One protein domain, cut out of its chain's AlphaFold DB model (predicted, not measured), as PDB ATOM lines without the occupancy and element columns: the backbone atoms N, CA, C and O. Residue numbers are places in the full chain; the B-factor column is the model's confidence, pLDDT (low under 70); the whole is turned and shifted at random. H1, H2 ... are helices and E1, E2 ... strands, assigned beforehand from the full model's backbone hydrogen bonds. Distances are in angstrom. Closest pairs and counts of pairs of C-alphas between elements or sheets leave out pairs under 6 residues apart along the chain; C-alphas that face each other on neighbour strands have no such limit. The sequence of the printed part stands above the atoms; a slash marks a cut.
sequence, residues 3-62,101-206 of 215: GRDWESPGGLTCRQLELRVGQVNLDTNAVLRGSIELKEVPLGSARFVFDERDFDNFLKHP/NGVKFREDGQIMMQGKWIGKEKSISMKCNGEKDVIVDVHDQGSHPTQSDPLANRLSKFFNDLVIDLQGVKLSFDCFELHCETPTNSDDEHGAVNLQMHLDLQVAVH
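What this domain is: This is residues 3 to 62 and 101 to 206 of the 215 residues of the protein "Hypothetical protein" of Lotharella oceanica (UniProt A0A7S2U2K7). A strongly twisted sheet of six strands, curled like part of a barrel, makes the main body, and a smaller sheet of three strands with the helix H3 beside it meets this body near the bend in E8. H2 packs on the large sheet, H1 lies far out at the opposite end from the small sheet, on the loop between E2 and E3, and residues 184 to 190 of the loop between E8 and E9 stick out alone. The printed part has 166 residues with three named helices and nine named strands, in the order E1 E2 H1 E3 H2 E4 E5 E6 H3 E7 E8 E9. Both sheets are antiparallel, ordered E1 E2 E3 E9 E8 E7 and E4 E5 E6, and the class is mixed, helices and strands. The whole is loose, with a radius of gyration of the C-alphas of 19.5 A and spans of 68 by 47 by 32 A.

How they stand to each other: The large sheet runs E1, residues 3 to 7, E2, residues 13 to 21, E3, residues 43 to 50, E9, residues 194 to 205, E8, residues 169 to 181, and E7, residues 163 to 166. Across it, within hydrogen-bond range, are N 5 and O 15 at 2.9 A, N 18 and O 47 at 2.9 A, N 46 and O 201 at 2.8 A, N 198 and O 177 at 2.8 A, and N 164 and O 171 at 2.8 A. E7, E8 and E9 form a meander, each strand the antiparallel neighbour of the one before. E2 bends by 70 degrees at residue 16, and E8 by 68 degrees at residue 174. H2, residues 52 to 60, is on this sheet at a height of 8.2 A, and its closest C-alpha pair with E2 is Thr 13 and Asp 54, 5.4 A. E4, residues 111 to 117, E5, residues 120 to 128, and E6, residues 134 to 140, form a second meander, with N 113 and O 124 and also N 125 and O 137 at 2.8 A. The closest C-alphas of E5 and E8 are those of Cys 128 and Phe 176, 6.5 A. H3, residues 150 to 160, stands at the small sheet's level, 3.1 A, and its closest C-alphas with E6 are Ala 152 and Val 136, 5.1 A. H1, residues 28 to 31, is not on either sheet and is too short for an O i to N i+4 pair; in H2 and H3 every such pair is within range.

Where its parts are: E1 begins at C-alpha 3, (55.176, 29.556, -58.806), and E9, 33.7 A long, ends at C-alpha 205, (57.202, 43.674, -45.494). E8 measures 30.2 A, E5 25.4 A, E3 23.4 A, E2 21.7 A and H3 15.6 A.

The domain as a whole: The two C-alphas farthest apart, Leu 32 and Gly 142, are 68.0 A apart. Residues 63 to 100 are not printed, and C-alphas 62 and 101 are 18.9 A apart across this cut. The links H1 to E3 and E8 to E9 are long. Mean pLDDT of the printed part is 82.4; residues 101, 141 to 148 and 182 to 193 are under 70.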
ATOM      1  N   GLY A   3      54.553  30.866 -58.622       85.56
ATOM      2  CA  GLY A   3      55.176  29.556 -58.806       85.56
ATOM      3  C   GLY A   3      54.109  28.465 -58.851       85.56
ATOM      4  O   GLY A   3      53.060  28.603 -58.223       85.56
ATOM      5  N   ARG A   4      54.362  27.401 -59.614       89.50
ATOM      6  CA  ARG A   4      53.502  26.212 -59.717       89.50
ATOM      7  C   ARG A   4      54.291  24.975 -59.319       89.50
ATOM      8  O   ARG A   4      55.503  24.976 -59.518       89.50
ATOM      9  N   ASP A   5      53.593  23.979 -58.775       89.44
ATOM     10  CA  ASP A   5      54.173  22.743 -58.228       89.44
ATOM     11  C   ASP A   5      55.397  23.047 -57.355       89.44
ATOM     12  O   ASP A   5      56.499  22.536 -57.551       89.44
ATOM     13  N   TRP A   6      55.206  23.993 -56.438       88.44
ATOM     14  CA  TRP A   6      56.284  24.558 -55.651       88.44
ATOM     15  C   TRP A   6      56.674  23.607 -54.523       88.44
ATOM     16  O   TRP A   6      55.814  23.059 -53.830       88.44
ATOM     17  N   GLU A   7      57.979  23.466 -54.307       87.62
ATOM     18  CA  GLU A   7      58.564  22.695 -53.217       87.62
ATOM     19  C   GLU A   7      59.669  23.514 -52.542       87.62
ATOM     20  O   GLU A   7      60.569  24.040 -53.196       87.62
ATOM     21  N   SER A   8      59.613  23.621 -51.216       83.00
ATOM     22  CA  SER A   8      60.684  24.241 -50.438       83.00
ATOM     23  C   SER A   8      61.856  23.276 -50.234       83.00
ATOM     24  O   SER A   8      61.640  22.066 -50.168       83.00
ATOM     25  N   PRO A   9      63.080  23.763 -49.960       82.19
ATOM     26  CA  PRO A   9      64.195  22.898 -49.556       82.19
ATOM     27  C   PRO A   9      63.912  22.041 -48.308       82.19
ATOM     28  O   PRO A   9      64.604  21.058 -48.055       82.19
ATOM     29  N   GLY A  10      62.916  22.427 -47.500       79.25
ATOM     30  CA  GLY A  10      62.445  21.672 -46.337       79.25
ATOM     31  C   GLY A  10      61.360  20.637 -46.651       79.25
ATOM     32  O   GLY A  10      60.866  20.005 -45.721       79.25
ATOM     33  N   GLY A  11      60.974  20.471 -47.919       82.75
ATOM     34  CA  GLY A  11      59.960  19.513 -48.363       82.75
ATOM     35  C   GLY A  11      58.515  19.969 -48.140       82.75
ATOM     36  O   GLY A  11      57.618  19.134 -48.096       82.75
ATOM     37  N   LEU A  12      58.266  21.273 -47.969       85.19
ATOM     38  CA  LEU A  12      56.896  21.820 -48.009       85.19
ATOM     39  C   LEU A  12      56.452  21.955 -49.459       85.19
ATOM     40  O   LEU A  12      57.169  22.582 -50.230       85.19
ATOM     41  N   THR A  13      55.270  21.443 -49.790       88.94
ATOM     42  CA  THR A  13      54.734  21.446 -51.156       88.94
ATOM     43  C   THR A  13      53.456  22.274 -51.264       88.94
ATOM     44  O   THR A  13      52.699  22.390 -50.297       88.94
ATOM     45  N   CYS A  14      53.213  22.870 -52.432       90.75
ATOM     46  CA  CYS A  14      51.909  23.404 -52.822       90.75
ATOM     47  C   CYS A  14      51.746  23.414 -54.351       90.75
ATOM     48  O   CYS A  14      52.716  23.517 -55.102       90.75
ATOM     49  N   ARG A  15      50.500  23.354 -54.830       92.19
ATOM     50  CA  ARG A  15      50.173  23.415 -56.265       92.19
ATOM     51  C   ARG A  15      50.471  24.762 -56.881       92.19
ATOM     52  O   ARG A  15      50.963  24.837 -58.005       92.19
ATOM     53  N   GLN A  16      50.181  25.824 -56.147       91.94
ATOM     54  CA  GLN A  16      50.451  27.172 -56.600       91.94
ATOM     55  C   GLN A  16      50.788  28.065 -55.416       91.94
ATOM     56  O   GLN A  16      50.157  28.011 -54.362       91.94
ATOM     57  N   LEU A  17      51.776  28.920 -55.638       90.38
ATOM     58  CA  LEU A  17      52.137  30.022 -54.770       90.38
ATOM     59  C   LEU A  17      51.972  31.306 -55.570       90.38
ATOM     60  O   LEU A  17      52.569  31.462 -56.635       90.38
ATOM     61  N   GLU A  18      51.226  32.258 -55.038       91.06
ATOM     62  CA  GLU A  18      51.155  33.608 -55.572       91.06
ATOM     63  C   GLU A  18      51.453  34.612 -54.465       91.06
ATOM     64  O   GLU A  18      50.875  34.554 -53.390       91.06
ATOM     65  N   LEU A  19      52.366  35.544 -54.727       87.81
ATOM     66  CA  LEU A  19      52.734  36.617 -53.810       87.81
ATOM     67  C   LEU A  19      52.691  37.949 -54.550       87.81
ATOM     68  O   LEU A  19      53.406  38.150 -55.541       87.81
ATOM     69  N   ARG A  20      51.884  38.878 -54.050       88.81
ATOM     70  CA  ARG A  20      51.749  40.238 -54.563       88.81
ATOM     71  C   ARG A  20      52.070  41.213 -53.447       88.81
ATOM     72  O   ARG A  20      51.293  41.369 -52.516       88.81
ATOM     73  N   VAL A  21      53.203  41.890 -53.562       85.94
ATOM     74  CA  VAL A  21      53.514  43.042 -52.712       85.94
ATOM     75  C   VAL A  21      53.034  44.291 -53.443       85.94
ATOM     76  O   VAL A  21      53.239  44.412 -54.652       85.94
ATOM     77  N   GLY A  22      52.346  45.179 -52.725       82.00
ATOM     78  CA  GLY A  22      51.911  46.467 -53.245       82.00
ATOM     79  C   GLY A  22      53.078  47.424 -53.493       82.00
ATOM     80  O   GLY A  22      54.236  47.029 -53.635       82.00
ATOM     81  N   GLN A  23      52.772  48.717 -53.552       83.62
ATOM     82  CA  GLN A  23      53.788  49.734 -53.787       83.62
ATOM     83  C   GLN A  23      54.778  49.800 -52.616       83.62
ATOM     84  O   GLN A  23      54.386  49.894 -51.453       83.62
ATOM     85  N   VAL A  24      56.071  49.768 -52.937       83.19
ATOM     86  CA  VAL A  24      57.163  49.886 -51.968       83.19
ATOM     87  C   VAL A  24      57.759  51.284 -52.076       83.19
ATOM     88  O   VAL A  24      58.293  51.656 -53.120       83.19
ATOM     89  N   ASN A  25      57.673  52.054 -50.993       85.69
ATOM     90  CA  ASN A  25      58.231  53.402 -50.922       85.69
ATOM     91  C   ASN A  25      59.557  53.371 -50.156       85.69
ATOM     92  O   ASN A  25      59.583  53.009 -48.981       85.69
ATOM     93  N   LEU A  26      60.649  53.766 -50.810       83.62
ATOM     94  CA  LEU A  26      61.973  53.856 -50.188       83.62
ATOM     95  C   LEU A  26      62.162  55.215 -49.501       83.62
ATOM     96  O   LEU A  26      61.744  56.245 -50.038       83.62
ATOM     97  N   ASP A  27      62.826  55.235 -48.344       85.06
ATOM     98  CA  ASP A  27      63.336  56.481 -47.768       85.06
ATOM     99  C   ASP A  27      64.608  56.900 -48.514       85.06
ATOM    100  O   ASP A  27      65.718  56.440 -48.243       85.06
ATOM    101  N   THR A  28      64.456  57.815 -49.468       84.50
ATOM    102  CA  THR A  28      65.579  58.344 -50.252       84.50
ATOM    103  C   THR A  28      66.601  59.094 -49.394       84.50
ATOM    104  O   THR A  28      67.759  59.200 -49.791       84.50
ATOM    105  N   ASN A  29      66.218  59.591 -48.212       85.19
ATOM    106  CA  ASN A  29      67.160  60.245 -47.302       85.19
ATOM    107  C   ASN A  29      68.069  59.231 -46.595       85.19
ATOM    108  O   ASN A  29      69.184  59.585 -46.207       85.19
ATOM    109  N   ALA A  30      67.614  57.987 -46.428       79.44
ATOM    110  CA  ALA A  30      68.413  56.892 -45.879       79.44
ATOM    111  C   ALA A  30      69.545  56.479 -46.824       79.44
ATOM    112  O   ALA A  30      70.662  56.223 -46.376       79.44
ATOM    113  N   VAL A  31      69.308  56.556 -48.137       76.81
ATOM    114  CA  VAL A  31      70.318  56.232 -49.156       76.81
ATOM    115  C   VAL A  31      71.560  57.113 -49.010       76.81
ATOM    116  O   VAL A  31      72.684  56.629 -49.118       76.81
ATOM    117  N   LEU A  32      71.378  58.394 -48.672       78.38
ATOM    118  CA  LEU A  32      72.483  59.326 -48.410       78.38
ATOM    119  C   LEU A  32      73.299  58.959 -47.158       78.38
ATOM    120  O   LEU A  32      74.448  59.373 -47.034       78.38
ATOM    121  N   ARG A  33      72.722  58.176 -46.239       83.06
ATOM    122  CA  ARG A  33      73.384  57.625 -45.045       83.06
ATOM    123  C   ARG A  33      73.979  56.231 -45.288       83.06
ATOM    124  O   ARG A  33      74.529  55.645 -44.361       83.06
ATOM    125  N   GLY A  34      73.883  55.706 -46.512       77.19
ATOM    126  CA  GLY A  34      74.371  54.375 -46.871       77.19
ATOM    127  C   GLY A  34      73.440  53.227 -46.470       77.19
ATOM    128  O   GLY A  34      73.883  52.081 -46.468       77.19
ATOM    129  N   SER A  35      72.173  53.501 -46.140       78.69
ATOM    130  CA  SER A  35      71.163  52.481 -45.839       78.69
ATOM    131  C   SER A  35      70.011  52.507 -46.850       78.69
ATOM    132  O   SER A  35      69.637  53.553 -47.375       78.69
ATOM    133  N   ILE A  36      69.439  51.337 -47.149       78.00
ATOM    134  CA  ILE A  36      68.196  51.223 -47.925       78.00
ATOM    135  C   ILE A  36      67.088  50.915 -46.927       78.00
ATOM    136  O   ILE A  36      67.004  49.804 -46.407       78.00
ATOM    137  N   GLU A  37      66.260  51.915 -46.641       83.44
ATOM    138  CA  GLU A  37      65.171  51.816 -45.670       83.44
ATOM    139  C   GLU A  37      63.819  51.987 -46.363       83.44
ATOM    140  O   GLU A  37      63.684  52.697 -47.364       83.44
ATOM    141  N   LEU A  38      62.805  51.317 -45.821       83.69
ATOM    142  CA  LEU A  38      61.422  51.467 -46.255       83.69
ATOM    143  C   LEU A  38      60.806  52.657 -45.519       83.69
ATOM    144  O   LEU A  38      60.928  52.767 -44.301       83.69
ATOM    145  N   LYS A  39      60.120  53.536 -46.251       85.81
ATOM    146  CA  LYS A  39      59.421  54.689 -45.668       85.81
ATOM    147  C   LYS A  39      58.207  54.256 -44.840       85.81
ATOM    148  O   LYS A  39      57.888  54.875 -43.831       85.81
ATOM    149  N   GLU A  40      57.536  53.201 -45.289       86.94
ATOM    150  CA  GLU A  40      56.336  52.604 -44.698       86.94
ATOM    151  C   GLU A  40      56.415  51.084 -44.872       86.94
ATOM    152  O   GLU A  40      57.137  50.620 -45.755       86.94
ATOM    153  N   VAL A  41      55.675  50.313 -44.068       86.06
ATOM    154  CA  VAL A  41      55.575  48.850 -44.219       86.06
ATOM    155  C   VAL A  41      54.681  48.544 -45.426       86.06
ATOM    156  O   VAL A  41      53.471  48.761 -45.337       86.06
ATOM    157  N   PRO A  42      55.225  48.046 -46.552       87.06
ATOM    158  CA  PRO A  42      54.425  47.688 -47.711       87.06
ATOM    159  C   PRO A  42      53.501  46.525 -47.371       87.06
ATOM    160  O   PRO A  42      53.927  45.531 -46.770       87.06
ATOM    161  N   LEU A  43      52.248  46.654 -47.798       90.94
ATOM    162  CA  LEU A  43      51.229  45.626 -47.652       90.94
ATOM    163  C   LEU A  43      51.004  44.890 -48.972       90.94
ATOM    164  O   LEU A  43      51.259  45.417 -50.059       90.94
ATOM    165  N   GLY A  44      50.516  43.663 -48.876       91.75
ATOM    166  CA  GLY A  44      50.251  42.815 -50.025       91.75
ATOM    167  C   GLY A  44      49.368  41.624 -49.692       91.75
ATOM    168  O   GLY A  44      48.814  41.528 -48.597       91.75
ATOM    169  N   SER A  45      49.275  40.697 -50.636       92.31
ATOM    170  CA  SER A  45      48.562  39.433 -50.481       92.31
ATOM    171  C   SER A  45      49.417  38.259 -50.939       92.31
ATOM    172  O   SER A  45      50.251  38.378 -51.842       92.31
ATOM    173  N   ALA A  46      49.215  37.116 -50.299       91.25
ATOM    174  CA  ALA A  46      49.761  35.841 -50.716       91.25
ATOM    175  C   ALA A  46      48.639  34.807 -50.791       91.25
ATOM    176  O   ALA A  46      47.719  34.839 -49.982       91.25
ATOM    177  N   ARG A  47      48.743  33.888 -51.742       93.19
ATOM    178  CA  ARG A  47      47.842  32.753 -51.905       93.19
ATOM    179  C   ARG A  47      48.653  31.483 -52.049       93.19
ATOM    180  O   ARG A  47      49.555  31.413 -52.884       93.19
ATOM    181  N   PHE A  48      48.290  30.483 -51.264       91.44
ATOM    182  CA  PHE A  48      48.782  29.120 -51.399       91.44
ATOM    183  C   PHE A  48      47.628  28.225 -51.827       91.44
ATOM    184  O   PHE A  48      46.555  28.278 -51.237       91.44
ATOM    185  N   VAL A  49      47.854  27.400 -52.838       93.06
ATOM    186  CA  VAL A  49      46.885  26.412 -53.308       93.06
ATOM    187  C   VAL A  49      47.400  25.030 -52.938       93.06
ATOM    188  O   VAL A  49      48.483  24.642 -53.375       93.06
ATOM    189  N   PHE A  50      46.642  24.301 -52.127       91.50
ATOM    190  CA  PHE A  50      46.975  22.957 -51.662       91.50
ATOM    191  C   PHE A  50      45.984  21.936 -52.218       91.50
ATOM    192  O   PHE A  50      44.776  22.181 -52.207       91.50
ATOM    193  N   ASP A  51      46.474  20.769 -52.635       91.00
ATOM    194  CA  ASP A  51      45.636  19.569 -52.690       91.00
ATOM    195  C   ASP A  51      45.617  18.851 -51.319       91.00
ATOM    196  O   ASP A  51      46.265  19.281 -50.357       91.00
ATOM    197  N   GLU A  52      44.871  17.747 -51.207       88.88
ATOM    198  CA  GLU A  52      44.807  16.957 -49.966       88.88
ATOM    199  C   GLU A  52      46.191  16.491 -49.481       88.88
ATOM    200  O   GLU A  52      46.441  16.439 -48.275       88.88
ATOM    201  N   ARG A  53      47.098  16.147 -50.406       89.12
ATOM    202  CA  ARG A  53      48.441  15.638 -50.088       89.12
ATOM    203  C   ARG A  53      49.349  16.760 -49.619       89.12
ATOM    204  O   ARG A  53      50.075  16.575 -48.646       89.12
ATOM    205  N   ASP A  54      49.290  17.912 -50.274       90.50
ATOM    206  CA  ASP A  54      50.072  19.083 -49.905       90.50
ATOM    207  C   ASP A  54      49.653  19.604 -48.526       90.50
ATOM    208  O   ASP A  54      50.503  19.903 -47.685       90.50
ATOM    209  N   PHE A  55      48.345  19.649 -48.244       89.62
ATOM    210  CA  PHE A  55      47.870  20.071 -46.929       89.62
ATOM    211  C   PHE A  55      48.211  19.043 -45.839       89.62
ATOM    212  O   PHE A  55      48.645  19.417 -44.751       89.62
ATOM    213  N   ASP A  56      48.100  17.743 -46.123       88.50
ATOM    214  CA  ASP A  56      48.554  16.690 -45.206       88.50
ATOM    215  C   ASP A  56      50.068  16.783 -44.923       88.50
ATOM    216  O   ASP A  56      50.494  16.658 -43.771       88.50
ATOM    217  N   ASN A  57      50.880  17.087 -45.941       87.56
ATOM    218  CA  ASN A  57      52.310  17.365 -45.796       87.56
ATOM    219  C   ASN A  57      52.559  18.593 -44.901       87.56
ATOM    220  O   ASN A  57      53.326  18.520 -43.938       87.56
ATOM    221  N   PHE A  58      51.847  19.698 -45.142       88.00
ATOM    222  CA  PHE A  58      51.923  20.908 -44.318       88.00
ATOM    223  C   PHE A  58      51.658  20.621 -42.831       88.00
ATOM    224  O   PHE A  58      52.445  21.037 -41.977       88.00
ATOM    225  N   LEU A  59      50.605  19.859 -42.510       86.62
ATOM    226  CA  LEU A  59      50.253  19.509 -41.127       86.62
ATOM    227  C   LEU A  59      51.301  18.615 -40.445       86.62
ATOM    228  O   LEU A  59      51.465  18.666 -39.223       86.62
ATOM    229  N   LYS A  60      52.026  17.800 -41.219       85.38
ATOM    230  CA  LYS A  60      53.100  16.921 -40.724       85.38
ATOM    231  C   LYS A  60      54.452  17.620 -40.638       85.38
ATOM    232  O   LYS A  60      55.371  17.105 -39.998       85.38
ATOM    233  N   HIS A  61      54.587  18.787 -41.254       84.62
ATOM    234  CA  HIS A  61      55.865  19.462 -41.349       84.62
ATOM    235  C   HIS A  61      56.410  19.857 -39.956       84.62
ATOM    236  O   HIS A  61      55.656  20.324 -39.086       84.62
ATOM    237  N   PRO A  62      57.733  19.744 -39.706       83.44
ATOM    238  CA  PRO A  62      58.323  20.093 -38.413       83.44
ATOM    239  C   PRO A  62      58.063  21.539 -37.975       83.44
ATOM    240  O   PRO A  62      57.952  21.805 -36.776       83.44
ATOM    241  N   ASN A 101      44.253   7.405 -43.958       54.88
ATOM    242  CA  ASN A 101      44.300   8.212 -42.740       54.88
ATOM    243  C   ASN A 101      45.070   9.521 -43.013       54.88
ATOM    244  O   ASN A 101      46.219   9.691 -42.592       54.88
ATOM    245  N   GLY A 102      44.448  10.421 -43.764       72.00
ATOM    246  CA  GLY A 102      44.991  11.719 -44.150       72.00
ATOM    247  C   GLY A 102      43.905  12.789 -44.190       72.00
ATOM    248  O   GLY A 102      42.760  12.552 -43.800       72.00
ATOM    249  N   VAL A 103      44.287  13.974 -44.647       85.31
ATOM    250  CA  VAL A 103      43.361  15.068 -44.952       85.31
ATOM    251  C   VAL A 103      42.410  14.650 -46.075       85.31
ATOM    252  O   VAL A 103      42.830  14.017 -47.043       85.31
ATOM    253  N   LYS A 104      41.134  15.020 -45.946       88.38
ATOM    254  CA  LYS A 104      40.110  14.879 -46.980       88.38
ATOM    255  C   LYS A 104      39.332  16.165 -47.175       88.38
ATOM    256  O   LYS A 104      38.848  16.738 -46.204       88.38
ATOM    257  N   PHE A 105      39.185  16.592 -48.419       89.19
ATOM    258  CA  PHE A 105      38.354  17.735 -48.775       89.19
ATOM    259  C   PHE A 105      36.962  17.244 -49.157       89.19
ATOM    260  O   PHE A 105      36.800  16.200 -49.788       89.19
ATOM    261  N   ARG A 106      35.937  17.977 -48.733       86.88
ATOM    262  CA  ARG A 106      34.542  17.678 -49.042       86.88
ATOM    263  C   ARG A 106      33.941  18.803 -49.868       86.88
ATOM    264  O   ARG A 106      34.270  19.972 -49.687       86.88
ATOM    265  N   GLU A 107      33.009  18.438 -50.740       83.50
ATOM    266  CA  GLU A 107      32.282  19.378 -51.604       83.50
ATOM    267  C   GLU A 107      31.438  20.390 -50.811       83.50
ATOM    268  O   GLU A 107      31.119  21.460 -51.317       83.50
ATOM    269  N   ASP A 108      31.111  20.084 -49.550       83.94
ATOM    270  CA  ASP A 108      30.416  20.992 -48.630       83.94
ATOM    271  C   ASP A 108      31.335  22.067 -48.014       83.94
ATOM    272  O   ASP A 108      30.921  22.782 -47.100       83.94
ATOM    273  N   GLY A 109      32.578  22.184 -48.493       84.00
ATOM    274  CA  GLY A 109      33.549  23.166 -48.018       84.00
ATOM    275  C   GLY A 109      34.243  22.769 -46.712       84.00
ATOM    276  O   GLY A 109      34.921  23.603 -46.107       84.00
ATOM    277  N   GLN A 110      34.105  21.515 -46.269       88.19
ATOM    278  CA  GLN A 110      34.776  21.010 -45.071       88.19
ATOM    279  C   GLN A 110      36.077  20.270 -45.389       88.19
ATOM    280  O   GLN A 110      36.172  19.484 -46.332       88.19
ATOM    281  N   ILE A 111      37.065  20.456 -44.520       89.38
ATOM    282  CA  ILE A 111      38.307  19.690 -44.483       89.38
ATOM    283  C   ILE A 111      38.227  18.721 -43.306       89.38
ATOM    284  O   ILE A 111      38.209  19.128 -42.145       89.38
ATOM    285  N   MET A 112      38.199  17.429 -43.603       89.00
ATOM    286  CA  MET A 112      38.193  16.353 -42.623       89.00
ATOM    287  C   MET A 112      39.612  15.847 -42.402       89.00
ATOM    288  O   MET A 112      40.351  15.589 -43.347       89.00
ATOM    289  N   MET A 113      39.996  15.648 -41.151       88.44
ATOM    290  CA  MET A 113      41.273  15.040 -40.802       88.44
ATOM    291  C   MET A 113      41.134  14.189 -39.546       88.44
ATOM    292  O   MET A 113      40.197  14.330 -38.756       88.44
ATOM    293  N   GLN A 114      42.084  13.283 -39.363       85.25
ATOM    294  CA  GLN A 114      42.163  12.439 -38.180       85.25
ATOM    295  C   GLN A 114      43.490  12.662 -37.474       85.25
ATOM    296  O   GLN A 114      44.519  12.939 -38.100       85.25
ATOM    297  N   GLY A 115      43.464  12.536 -36.154       82.00
ATOM    298  CA  GLY A 115      44.666  12.662 -35.358       82.00
ATOM    299  C   GLY A 115      44.501  12.151 -33.943       82.00
ATOM    300  O   GLY A 115      43.398  11.892 -33.475       82.00
ATOM    301  N   LYS A 116      45.623  12.058 -33.234       83.00
ATOM    302  CA  LYS A 116      45.643  11.734 -31.809       83.00
ATOM    303  C   LYS A 116      45.816  12.992 -30.990       83.00
ATOM    304  O   LYS A 116      46.726  13.774 -31.258       83.00
ATOM    305  N   TRP A 117      45.012  13.140 -29.944       82.00
ATOM    306  CA  TRP A 117      45.198  14.172 -28.933       82.00
ATOM    307  C   TRP A 117      45.075  13.576 -27.535       82.00
ATOM    308  O   TRP A 117      44.087  12.922 -27.211       82.00
ATOM    309  N   ILE A 118      46.114  13.764 -26.714       83.69
ATOM    310  CA  ILE A 118      46.208  13.169 -25.365       83.69
ATOM    311  C   ILE A 118      45.965  11.643 -25.432       83.69
ATOM    312  O   ILE A 118      45.227  11.055 -24.647       83.69
ATOM    313  N   GLY A 119      46.548  10.995 -26.446       79.25
ATOM    314  CA  GLY A 119      46.448   9.548 -26.661       79.25
ATOM    315  C   GLY A 119      45.111   9.038 -27.215       79.25
ATOM    316  O   GLY A 119      45.031   7.854 -27.526       79.25
ATOM    317  N   LYS A 120      44.092   9.891 -27.380       81.69
ATOM    318  CA  LYS A 120      42.786   9.515 -27.947       81.69
ATOM    319  C   LYS A 120      42.696   9.862 -29.427       81.69
ATOM    320  O   LYS A 120      43.171  10.924 -29.826       81.69
ATOM    321  N   GLU A 121      42.069   8.988 -30.209       84.38
ATOM    322  CA  GLU A 121      41.757   9.247 -31.619       84.38
ATOM    323  C   GLU A 121      40.635  10.281 -31.736       84.38
ATOM    324  O   GLU A 121      39.584  10.161 -31.103       84.38
ATOM    325  N   LYS A 122      40.868  11.289 -32.571       83.88
ATOM    326  CA  LYS A 122      39.975  12.413 -32.826       83.88
ATOM    327  C   LYS A 122      39.680  12.511 -34.316       83.88
ATOM    328  O   LYS A 122      40.589  12.457 -35.145       83.88
ATOM    329  N   SER A 123      38.408  12.706 -34.639       86.88
ATOM    330  CA  SER A 123      37.967  13.210 -35.934       86.88
ATOM    331  C   SER A 123      37.849  14.725 -35.840       86.88
ATOM    332  O   SER A 123      37.205  15.236 -34.926       86.88
ATOM    333  N   ILE A 124      38.476  15.431 -36.770       87.19
ATOM    334  CA  ILE A 124      38.545  16.890 -36.800       87.19
ATOM    335  C   ILE A 124      37.935  17.339 -38.128       87.19
ATOM    336  O   ILE A 124      38.370  16.885 -39.185       87.19
ATOM    337  N   SER A 125      36.929  18.202 -38.070       89.56
ATOM    338  CA  SER A 125      36.379  18.900 -39.233       89.56
ATOM    339  C   SER A 125      36.749  20.371 -39.136       89.56
ATOM    340  O   SER A 125      36.666  20.963 -38.062       89.56
ATOM    341  N   MET A 126      37.183  20.956 -40.243       89.94
ATOM    342  CA  MET A 126      37.544  22.362 -40.341       89.94
ATOM    343  C   MET A 126      36.774  23.005 -41.488       89.94
ATOM    344  O   MET A 126      36.716  22.452 -42.583       89.94
ATOM    345  N   LYS A 127      36.192  24.176 -41.248       90.50
ATOM    346  CA  LYS A 127      35.459  24.953 -42.253       90.50
ATOM    347  C   LYS A 127      35.676  26.440 -42.032       90.50
ATOM    348  O   LYS A 127      35.863  26.869 -40.895       90.50
ATOM    349  N   CYS A 128      35.600  27.222 -43.096       84.69
ATOM    350  CA  CYS A 128      35.517  28.668 -42.972       84.69
ATOM    351  C   CYS A 128      34.063  29.053 -42.662       84.69
ATOM    352  O   CYS A 128      33.142  28.576 -43.332       84.69
ATOM    353  N   ASN A 129      33.820  29.886 -41.649       80.25
ATOM    354  CA  ASN A 129      32.561  30.625 -41.603       80.25
ATOM    355  C   ASN A 129      32.613  31.686 -42.716       80.25
ATOM    356  O   ASN A 129      33.692  32.123 -43.105       80.25
ATOM    357  N   GLY A 130      31.481  32.111 -43.273       70.44
ATOM    358  CA  GLY A 130      31.472  33.127 -44.339       70.44
ATOM    359  C   GLY A 130      32.083  34.490 -43.952       70.44
ATOM    360  O   GLY A 130      32.071  35.402 -44.770       70.44
ATOM    361  N   GLU A 131      32.600  34.634 -42.728       74.75
ATOM    362  CA  GLU A 131      33.277  35.811 -42.172       74.75
ATOM    363  C   GLU A 131      34.804  35.631 -42.093       74.75
ATOM    364  O   GLU A 131      35.478  36.410 -41.429       74.75
ATOM    365  N   LYS A 132      35.349  34.649 -42.824       78.25
ATOM    366  CA  LYS A 132      36.779  34.319 -42.915       78.25
ATOM    367  C   LYS A 132      37.394  33.618 -41.698       78.25
ATOM    368  O   LYS A 132      38.572  33.278 -41.751       78.25
ATOM    369  N   ASP A 133      36.630  33.312 -40.653       86.81
ATOM    370  CA  ASP A 133      37.164  32.569 -39.511       86.81
ATOM    371  C   ASP A 133      37.159  31.061 -39.754       86.81
ATOM    372  O   ASP A 133      36.182  30.455 -40.203       86.81
ATOM    373  N   VAL A 134      38.231  30.416 -39.312       88.38
ATOM    374  CA  VAL A 134      38.324  28.963 -39.239       88.38
ATOM    375  C   VAL A 134      37.542  28.447 -38.034       88.38
ATOM    376  O   VAL A 134      37.937  28.649 -36.882       88.38
ATOM    377  N   ILE A 135      36.464  27.711 -38.294       89.31
ATOM    378  CA  ILE A 135      35.740  26.922 -37.297       89.31
ATOM    379  C   ILE A 135      36.252  25.488 -37.351       89.31
ATOM    380  O   ILE A 135      36.373  24.893 -38.422       89.31
ATOM    381  N   VAL A 136      36.532  24.933 -36.175       89.81
ATOM    382  CA  VAL A 136      36.984  23.555 -36.020       89.81
ATOM    383  C   VAL A 136      36.001  22.820 -35.127       89.81
ATOM    384  O   VAL A 136      35.743  23.258 -34.012       89.81
ATOM    385  N   ASP A 137      35.510  21.683 -35.599       89.31
ATOM    386  CA  ASP A 137      34.709  20.737 -34.834       89.31
ATOM    387  C   ASP A 137      35.553  19.485 -34.557       89.31
ATOM    388  O   ASP A 137      36.246  18.974 -35.437       89.31
ATOM    389  N   VAL A 138      35.530  18.991 -33.317       86.31
ATOM    390  CA  VAL A 138      36.324  17.827 -32.893       86.31
ATOM    391  C   VAL A 138      35.435  16.823 -32.178       86.31
ATOM    392  O   VAL A 138      34.699  17.177 -31.254       86.31
ATOM    393  N   HIS A 139      35.535  15.557 -32.576       84.88
ATOM    394  CA  HIS A 139      34.763  14.452 -32.010       84.88
ATOM    395  C   HIS A 139      35.678  13.257 -31.723       84.88
ATOM    396  O   HIS A 139      36.624  13.009 -32.475       84.88
ATOM    397  N   ASP A 140      35.415  12.506 -30.650       80.94
ATOM    398  CA  ASP A 140      36.067  11.205 -30.474       80.94
ATOM    399  C   ASP A 140      35.543  10.245 -31.554       80.94
ATOM    400  O   ASP A 140      34.364  10.286 -31.926       80.94
ATOM    401  N   GLN A 141      36.408   9.378 -32.087       67.62
ATOM    402  CA  GLN A 141      35.943   8.367 -33.039       67.62
ATOM    403  C   GLN A 141      34.895   7.461 -32.372       67.62
ATOM    404  O   GLN A 141      35.193   6.752 -31.414       67.62
ATOM    405  N   GLY A 142      33.664   7.494 -32.889       62.66
ATOM    406  CA  GLY A 142      32.540   6.702 -32.380       62.66
ATOM    407  C   GLY A 142      31.664   7.390 -31.327       62.66
ATOM    408  O   GLY A 142      30.754   6.746 -30.811       62.66
ATOM    409  N   SER A 143      31.883   8.673 -31.015       63.72
ATOM    410  CA  SER A 143      31.004   9.443 -30.122       63.72
ATOM    411  C   SER A 143      30.188  10.499 -30.872       63.72
ATOM    412  O   SER A 143      30.610  11.021 -31.903       63.72
ATOM    413  N   HIS A 144      29.036  10.877 -30.314       59.91
ATOM    414  CA  HIS A 144      28.283  12.039 -30.788       59.91
ATOM    415  C   HIS A 144      29.063  13.350 -30.574       59.91
ATOM    416  O   HIS A 144      29.876  13.438 -29.649       59.91
ATOM    417  N   PRO A 145      28.812  14.373 -31.408       58.00
ATOM    418  CA  PRO A 145      29.472  15.664 -31.300       58.00
ATOM    419  C   PRO A 145      29.132  16.356 -29.974       58.00
ATOM    420  O   PRO A 145      27.986  16.726 -29.727       58.00
ATOM    421  N   THR A 146      30.127  16.543 -29.106       57.56
ATOM    422  CA  THR A 146      30.003  17.360 -27.891       57.56
ATOM    423  C   THR A 146      30.406  18.803 -28.176       57.56
ATOM    424  O   THR A 146      31.480  19.057 -28.711       57.56
ATOM    425  N   GLN A 147      29.554  19.747 -27.775       56.94
ATOM    426  CA  GLN A 147      29.533  21.153 -28.210       56.94
ATOM    427  C   GLN A 147      30.705  22.038 -27.721       56.94
ATOM    428  O   GLN A 147      30.691  23.244 -27.936       56.94
ATOM    429  N   SER A 148      31.723  21.490 -27.047       67.06
ATOM    430  CA  SER A 148      32.898  22.263 -26.612       67.06
ATOM    431  C   SER A 148      34.087  21.342 -26.342       67.06
ATOM    432  O   SER A 148      34.358  20.966 -25.199       67.06
ATOM    433  N   ASP A 149      34.786  20.929 -27.402       82.06
ATOM    434  CA  ASP A 149      36.078  20.260 -27.249       82.06
ATOM    435  C   ASP A 149      37.179  21.337 -27.094       82.06
ATOM    436  O   ASP A 149      37.334  22.208 -27.955       82.06
ATOM    437  N   PRO A 150      37.976  21.331 -26.013       84.88
ATOM    438  CA  PRO A 150      39.087  22.270 -25.851       84.88
ATOM    439  C   PRO A 150      40.119  22.213 -26.993       84.88
ATOM    440  O   PRO A 150      40.799  23.214 -27.236       84.88
ATOM    441  N   LEU A 151      40.248  21.083 -27.695       86.50
ATOM    442  CA  LEU A 151      41.084  20.965 -28.889       86.50
ATOM    443  C   LEU A 151      40.531  21.792 -30.051       86.50
ATOM    444  O   LEU A 151      41.313  22.481 -30.701       86.50
ATOM    445  N   ALA A 152      39.212  21.763 -30.273       88.94
ATOM    446  CA  ALA A 152      38.544  22.542 -31.316       88.94
ATOM    447  C   ALA A 152      38.858  24.035 -31.167       88.94
ATOM    448  O   ALA A 152      39.390  24.657 -32.086       88.94
ATOM    449  N   ASN A 153      38.660  24.583 -29.964       89.25
ATOM    450  CA  ASN A 153      38.936  25.995 -29.681       89.25
ATOM    451  C   ASN A 153      40.414  26.360 -29.892       89.25
ATOM    452  O   ASN A 153      40.729  27.433 -30.405       89.25
ATOM    453  N   ARG A 154      41.345  25.476 -29.506       89.00
ATOM    454  CA  ARG A 154      42.785  25.716 -29.695       89.00
ATOM    455  C   ARG A 154      43.198  25.648 -31.160       89.00
ATOM    456  O   ARG A 154      44.036  26.445 -31.567       89.00
ATOM    457  N   LEU A 155      42.644  24.711 -31.923       88.19
ATOM    458  CA  LEU A 155      42.921  24.566 -33.350       88.19
ATOM    459  C   LEU A 155      42.347  25.728 -34.152       88.19
ATOM    460  O   LEU A 155      43.081  26.341 -34.918       88.19
ATOM    461  N   SER A 156      41.083  26.081 -33.911       90.31
ATOM    462  CA  SER A 156      40.450  27.257 -34.514       90.31
ATOM    463  C   SER A 156      41.288  28.506 -34.247       90.31
ATOM    464  O   SER A 156      41.726  29.175 -35.180       90.31
ATOM    465  N   LYS A 157      41.646  28.759 -32.981       90.38
ATOM    466  CA  LYS A 157      42.517  29.885 -32.633       90.38
ATOM    467  C   LYS A 157      43.894  29.805 -33.296       90.38
ATOM    468  O   LYS A 157      44.430  30.828 -33.695       90.38
ATOM    469  N   PHE A 158      44.490  28.619 -33.398       89.25
ATOM    470  CA  PHE A 158      45.796  28.447 -34.033       89.25
ATOM    471  C   PHE A 158      45.784  28.878 -35.504       89.25
ATOM    472  O   PHE A 158      46.704  29.578 -35.917       89.25
ATOM    473  N   PHE A 159      44.769  28.471 -36.272       87.50
ATOM    474  CA  PHE A 159      44.665  28.828 -37.687       87.50
ATOM    475  C   PHE A 159      44.296  30.300 -37.885       87.50
ATOM    476  O   PHE A 159      44.933  30.961 -38.696       87.50
ATOM    477  N   ASN A 160      43.361  30.834 -37.091       89.38
ATOM    478  CA  ASN A 160      42.995  32.254 -37.154       89.38
ATOM    479  C   ASN A 160      44.150  33.184 -36.731       89.38
ATOM    480  O   ASN A 160      44.321  34.257 -37.296       89.38
ATOM    481  N   ASP A 161      44.997  32.754 -35.786       90.12
ATOM    482  CA  ASP A 161      46.193  33.495 -35.353       90.12
ATOM    483  C   ASP A 161      47.463  33.101 -36.144       90.12
ATOM    484  O   ASP A 161      48.585  33.383 -35.688       90.12
ATOM    485  N   LEU A 162      47.339  32.372 -37.262       86.88
ATOM    486  CA  LEU A 162      48.499  31.868 -37.995       86.88
ATOM    487  C   LEU A 162      49.293  33.041 -38.579       86.88
ATOM    488  O   LEU A 162      48.805  33.809 -39.407       86.88
ATOM    489  N   VAL A 163      50.553  33.140 -38.154       86.75
ATOM    490  CA  VAL A 163      51.527  34.095 -38.683       86.75
ATOM    491  C   VAL A 163      52.790  33.342 -39.077       86.75
ATOM    492  O   VAL A 163      53.374  32.622 -38.262       86.75
ATOM    493  N   ILE A 164      53.221  33.535 -40.318       82.56
ATOM    494  CA  ILE A 164      54.471  33.021 -40.871       82.56
ATOM    495  C   ILE A 164      55.421  34.210 -41.018       82.56
ATOM    496  O   ILE A 164      55.108  35.172 -41.711       82.56
ATOM    497  N   ASP A 165      56.573  34.161 -40.353       81.56
ATOM    498  CA  ASP A 165      57.608  35.194 -40.460       81.56
ATOM    499  C   ASP A 165      58.778  34.661 -41.292       81.56
ATOM    500  O   ASP A 165      59.462  33.713 -40.895       81.56
ATOM    501  N   LEU A 166      58.981  35.266 -42.457       78.12
ATOM    502  CA  LEU A 166      60.031  34.961 -43.419       78.12
ATOM    503  C   LEU A 166      61.083  36.076 -43.392       78.12
ATOM    504  O   LEU A 166      61.266  36.801 -44.367       78.12
ATOM    505  N   GLN A 167      61.745  36.231 -42.241       75.31
ATOM    506  CA  GLN A 167      62.891  37.133 -42.054       75.31
ATOM    507  C   GLN A 167      62.624  38.566 -42.539       75.31
ATOM    508  O   GLN A 167      63.394  39.135 -43.309       75.31
ATOM    509  N   GLY A 168      61.519  39.152 -42.079       74.19
ATOM    510  CA  GLY A 168      61.125  40.513 -42.451       74.19
ATOM    511  C   GLY A 168      59.906  40.571 -43.364       74.19
ATOM    512  O   GLY A 168      59.289  41.627 -43.446       74.19
ATOM    513  N   VAL A 169      59.484  39.453 -43.957       82.25
ATOM    514  CA  VAL A 169      58.165  39.331 -44.595       82.25
ATOM    515  C   VAL A 169      57.235  38.555 -43.670       82.25
ATOM    516  O   VAL A 169      57.421  37.361 -43.453       82.25
ATOM    517  N   LYS A 170      56.222  39.224 -43.120       87.75
ATOM    518  CA  LYS A 170      55.186  38.585 -42.304       87.75
ATOM    519  C   LYS A 170      53.975  38.258 -43.159       87.75
ATOM    520  O   LYS A 170      53.468  39.128 -43.859       87.75
ATOM    521  N   LEU A 171      53.515  37.019 -43.068       86.56
ATOM    522  CA  LEU A 171      52.277  36.539 -43.659       86.56
ATOM    523  C   LEU A 171      51.308  36.231 -42.522       86.56
ATOM    524  O   LEU A 171      51.622  35.398 -41.675       86.56
ATOM    525  N   SER A 172      50.160  36.889 -42.480       89.25
ATOM    526  CA  SER A 172      49.097  36.607 -41.513       89.25
ATOM    527  C   SER A 172      47.895  36.006 -42.214       89.25
ATOM    528  O   SER A 172      47.578  36.406 -43.331       89.25
ATOM    529  N   PHE A 173      47.233  35.057 -41.562       89.12
ATOM    530  CA  PHE A 173      45.995  34.468 -42.058       89.12
ATOM    531  C   PHE A 173      44.962  35.538 -42.447       89.12
ATOM    532  O   PHE A 173      44.768  36.498 -41.702       89.12
ATOM    533  N   ASP A 174      44.341  35.375 -43.619       85.94
ATOM    534  CA  ASP A 174      43.181  36.162 -44.049       85.94
ATOM    535  C   ASP A 174      41.946  35.272 -44.146       85.94
ATOM    536  O   ASP A 174      40.975  35.520 -43.445       85.94
ATOM    537  N   CYS A 175      41.980  34.234 -44.985       86.12
ATOM    538  CA  CYS A 175      40.915  33.237 -45.097       86.12
ATOM    539  C   CYS A 175      41.422  31.939 -45.739       86.12
ATOM    540  O   CYS A 175      42.543  31.868 -46.250       86.12
ATOM    541  N   PHE A 176      40.577  30.906 -45.749       86.19
ATOM    542  CA  PHE A 176      40.749  29.800 -46.683       86.19
ATOM    543  C   PHE A 176      39.424  29.400 -47.333       86.19
ATOM    544  O   PHE A 176      38.369  29.478 -46.706       86.19
ATOM    545  N   GLU A 177      39.492  28.925 -48.572       86.81
ATOM    546  CA  GLU A 177      38.340  28.490 -49.363       86.81
ATOM    547  C   GLU A 177      38.648  27.159 -50.057       86.81
ATOM    548  O   GLU A 177      39.783  26.911 -50.467       86.81
ATOM    549  N   LEU A 178      37.646  26.284 -50.184       85.19
ATOM    550  CA  LEU A 178      37.746  25.084 -51.012       85.19
ATOM    551  C   LEU A 178      37.105  25.358 -52.371       85.19
ATOM    552  O   LEU A 178      35.920  25.677 -52.453       85.19
ATOM    553  N   HIS A 179      37.885  25.193 -53.432       84.31
ATOM    554  CA  HIS A 179      37.429  25.318 -54.807       84.31
ATOM    555  C   HIS A 179      37.360  23.945 -55.463       84.31
ATOM    556  O   HIS A 179      38.250  23.114 -55.302       84.31
ATOM    557  N   CYS A 180      36.300  23.730 -56.232       77.94
ATOM    558  CA  CYS A 180      36.223  22.625 -57.171       77.94
ATOM    559  C   CYS A 180      36.862  23.074 -58.484       77.94
ATOM    560  O   CYS A 180      36.338  23.966 -59.153       77.94
ATOM    561  N   GLU A 181      37.966  22.447 -58.868       74.31
ATOM    562  CA  GLU A 181      38.461  22.538 -60.233       74.31
ATOM    563  C   GLU A 181      37.752  21.496 -61.094       74.31
ATOM    564  O   GLU A 181      37.787  20.292 -60.828       74.31
ATOM    565  N   THR A 182      37.110  21.964 -62.161       60.06
ATOM    566  CA  THR A 182      36.687  21.086 -63.246       60.06
ATOM    567  C   THR A 182      37.937  20.583 -63.973       60.06
ATOM    568  O   THR A 182      38.755  21.407 -64.396       60.06
ATOM    569  N   PRO A 183      38.115  19.259 -64.143       58.31
ATOM    570  CA  PRO A 183      39.245  18.732 -64.891       58.31
ATOM    571  C   PRO A 183      39.218  19.304 -66.310       58.31
ATOM    572  O   PRO A 183      38.206  19.262 -67.006       58.31
ATOM    573  N   THR A 184      40.337  19.890 -66.725       55.94
ATOM    574  CA  THR A 184      40.476  20.577 -68.016       55.94
ATOM    575  C   THR A 184      40.624  19.619 -69.200       55.94
ATOM    576  O   THR A 184      40.586  20.072 -70.341       55.94
ATOM    577  N   ASN A 185      40.724  18.306 -68.952       54.41
ATOM    578  CA  ASN A 185      40.847  17.280 -69.982       54.41
ATOM    579  C   ASN A 185      39.585  16.412 -70.040       54.41
ATOM    580  O   ASN A 185      39.205  15.769 -69.065       54.41
ATOM    581  N   SER A 186      38.961  16.403 -71.214       53.44
ATOM    582  CA  SER A 186      37.694  15.749 -71.565       53.44
ATOM    583  C   SER A 186      37.739  14.220 -71.663       53.44
ATOM    584  O   SER A 186      36.738  13.626 -72.056       53.44
ATOM    585  N   ASP A 187      38.870  13.588 -71.342       57.81
ATOM    586  CA  ASP A 187      39.125  12.195 -71.736       57.81
ATOM    587  C   ASP A 187      39.072  11.202 -70.560       57.81
ATOM    588  O   ASP A 187      39.061   9.992 -70.781       57.81
ATOM    589  N   ASP A 188      38.959  11.688 -69.319       52.62
ATOM    590  CA  ASP A 188      38.773  10.839 -68.139       52.62
ATOM    591  C   ASP A 188      37.281  10.722 -67.791       52.62
ATOM    592  O   ASP A 188      36.698  11.547 -67.089       52.62
ATOM    593  N   GLU A 189      36.656   9.637 -68.259       49.75
ATOM    594  CA  GLU A 189      35.252   9.245 -68.017       49.75
ATOM    595  C   GLU A 189      34.906   8.953 -66.536       49.75
ATOM    596  O   GLU A 189      33.820   8.473 -66.216       49.75
ATOM    597  N   HIS A 190      35.811   9.251 -65.606       51.34
ATOM    598  CA  HIS A 190      35.577   9.183 -64.168       51.34
ATOM    599  C   HIS A 190      35.777  10.585 -63.599       51.34
ATOM    600  O   HIS A 190      36.874  10.935 -63.176       51.34
ATOM    601  N   GLY A 191      34.708  11.388 -63.628       52.56
ATOM    602  CA  GLY A 191      34.664  12.778 -63.162       52.56
ATOM    603  C   GLY A 191      34.907  12.923 -61.658       52.56
ATOM    604  O   GLY A 191      34.003  13.277 -60.906       52.56
ATOM    605  N   ALA A 192      36.127  12.631 -61.215       59.94
ATOM    606  CA  ALA A 192      36.581  12.922 -59.874       59.94
ATOM    607  C   ALA A 192      36.689  14.442 -59.731       59.94
ATOM    608  O   ALA A 192      37.472  15.099 -60.417       59.94
ATOM    609  N   VAL A 193      35.871  14.994 -58.843       69.25
ATOM    610  CA  VAL A 193      35.929  16.399 -58.450       69.25
ATOM    611  C   VAL A 193      37.295  16.656 -57.810       69.25
ATOM    612  O   VAL A 193      37.625  16.063 -56.782       69.25
ATOM    613  N   ASN A 194      38.106  17.515 -58.432       80.94
ATOM    614  CA  ASN A 194      39.395  17.906 -57.878       80.94
ATOM    615  C   ASN A 194      39.187  19.104 -56.951       80.94
ATOM    616  O   ASN A 194      38.971  20.225 -57.410       80.94
ATOM    617  N   LEU A 195      39.200  18.862 -55.643       86.75
ATOM    618  CA  LEU A 195      39.088  19.925 -54.650       86.75
ATOM    619  C   LEU A 195      40.470  20.484 -54.319       86.75
ATOM    620  O   LEU A 195      41.407  19.733 -54.045       86.75
ATOM    621  N   GLN A 196      40.570  21.808 -54.281       90.31
ATOM    622  CA  GLN A 196      41.772  22.530 -53.880       90.31
ATOM    623  C   GLN A 196      41.458  23.514 -52.765       90.31
ATOM    624  O   GLN A 196      40.444  24.208 -52.797       90.31
ATOM    625  N   MET A 197      42.354  23.601 -51.789       90.31
ATOM    626  CA  MET A 197      42.297  24.595 -50.729       90.31
ATOM    627  C   MET A 197      43.114  25.815 -51.132       90.31
ATOM    628  O   MET A 197      44.328  25.725 -51.293       90.31
ATOM    629  N   HIS A 198      42.457  26.962 -51.229       92.38
ATOM    630  CA  HIS A 198      43.101  28.260 -51.344       92.38
ATOM    631  C   HIS A 198      43.264  28.831 -49.942       92.38
ATOM    632  O   HIS A 198      42.279  29.059 -49.252       92.38
ATOM    633  N   LEU A 199      44.503  29.036 -49.510       90.25
ATOM    634  CA  LEU A 199      44.851  29.731 -48.279       90.25
ATOM    635  C   LEU A 199      45.343  31.130 -48.636       90.25
ATOM    636  O   LEU A 199      46.449  31.279 -49.167       90.25
ATOM    637  N   ASP A 200      44.539  32.134 -48.314       90.25
ATOM    638  CA  ASP A 200      44.861  33.533 -48.548       90.25
ATOM    639  C   ASP A 200      45.447  34.151 -47.270       90.25
ATOM    640  O   ASP A 200      44.949  33.967 -46.156       90.25
ATOM    641  N   LEU A 201      46.554  34.872 -47.439       89.88
ATOM    642  CA  LEU A 201      47.320  35.511 -46.374       89.88
ATOM    643  C   LEU A 201      47.558  36.987 -46.716       89.88
ATOM    644  O   LEU A 201      47.829  37.345 -47.865       89.88
ATOM    645  N   GLN A 202      47.542  37.848 -45.705       90.62
ATOM    646  CA  GLN A 202      47.990  39.235 -45.814       90.62
ATOM    647  C   GLN A 202      49.504  39.315 -45.628       90.62
ATOM    648  O   GLN A 202      50.064  38.685 -44.734       90.62
ATOM    649  N   VAL A 203      50.171  40.107 -46.466       90.25
ATOM    650  CA  VAL A 203      51.629  40.276 -46.461       90.25
ATOM    651  C   VAL A 203      51.977  41.632 -45.868       90.25
ATOM    652  O   VAL A 203      51.429  42.643 -46.299       90.25
ATOM    653  N   ALA A 204      52.944  41.669 -44.958       89.06
ATOM    654  CA  ALA A 204      53.570  42.888 -44.462       89.06
ATOM    655  C   ALA A 204      55.099  42.772 -44.552       89.06
ATOM    656  O   ALA A 204      55.698  41.867 -43.966       89.06
ATOM    657  N   VAL A 205      55.744  43.687 -45.280       86.25
ATOM    658  CA  VAL A 205      57.202  43.674 -45.494       86.25
ATOM    659  C   VAL A 205      57.878  44.662 -44.540       86.25
ATOM    660  O   VAL A 205      57.959  45.858 -44.789       86.25
ATOM    661  N   HIS A 206      58.359  44.167 -43.408       83.44
ATOM    662  CA  HIS A 206      59.109  44.942 -42.414       83.44
ATOM    663  C   HIS A 206      60.597  45.074 -42.741       83.44
ATOM    664  O   HIS A 206      61.271  45.950 -42.207       83.44
TER     665      HIS A 206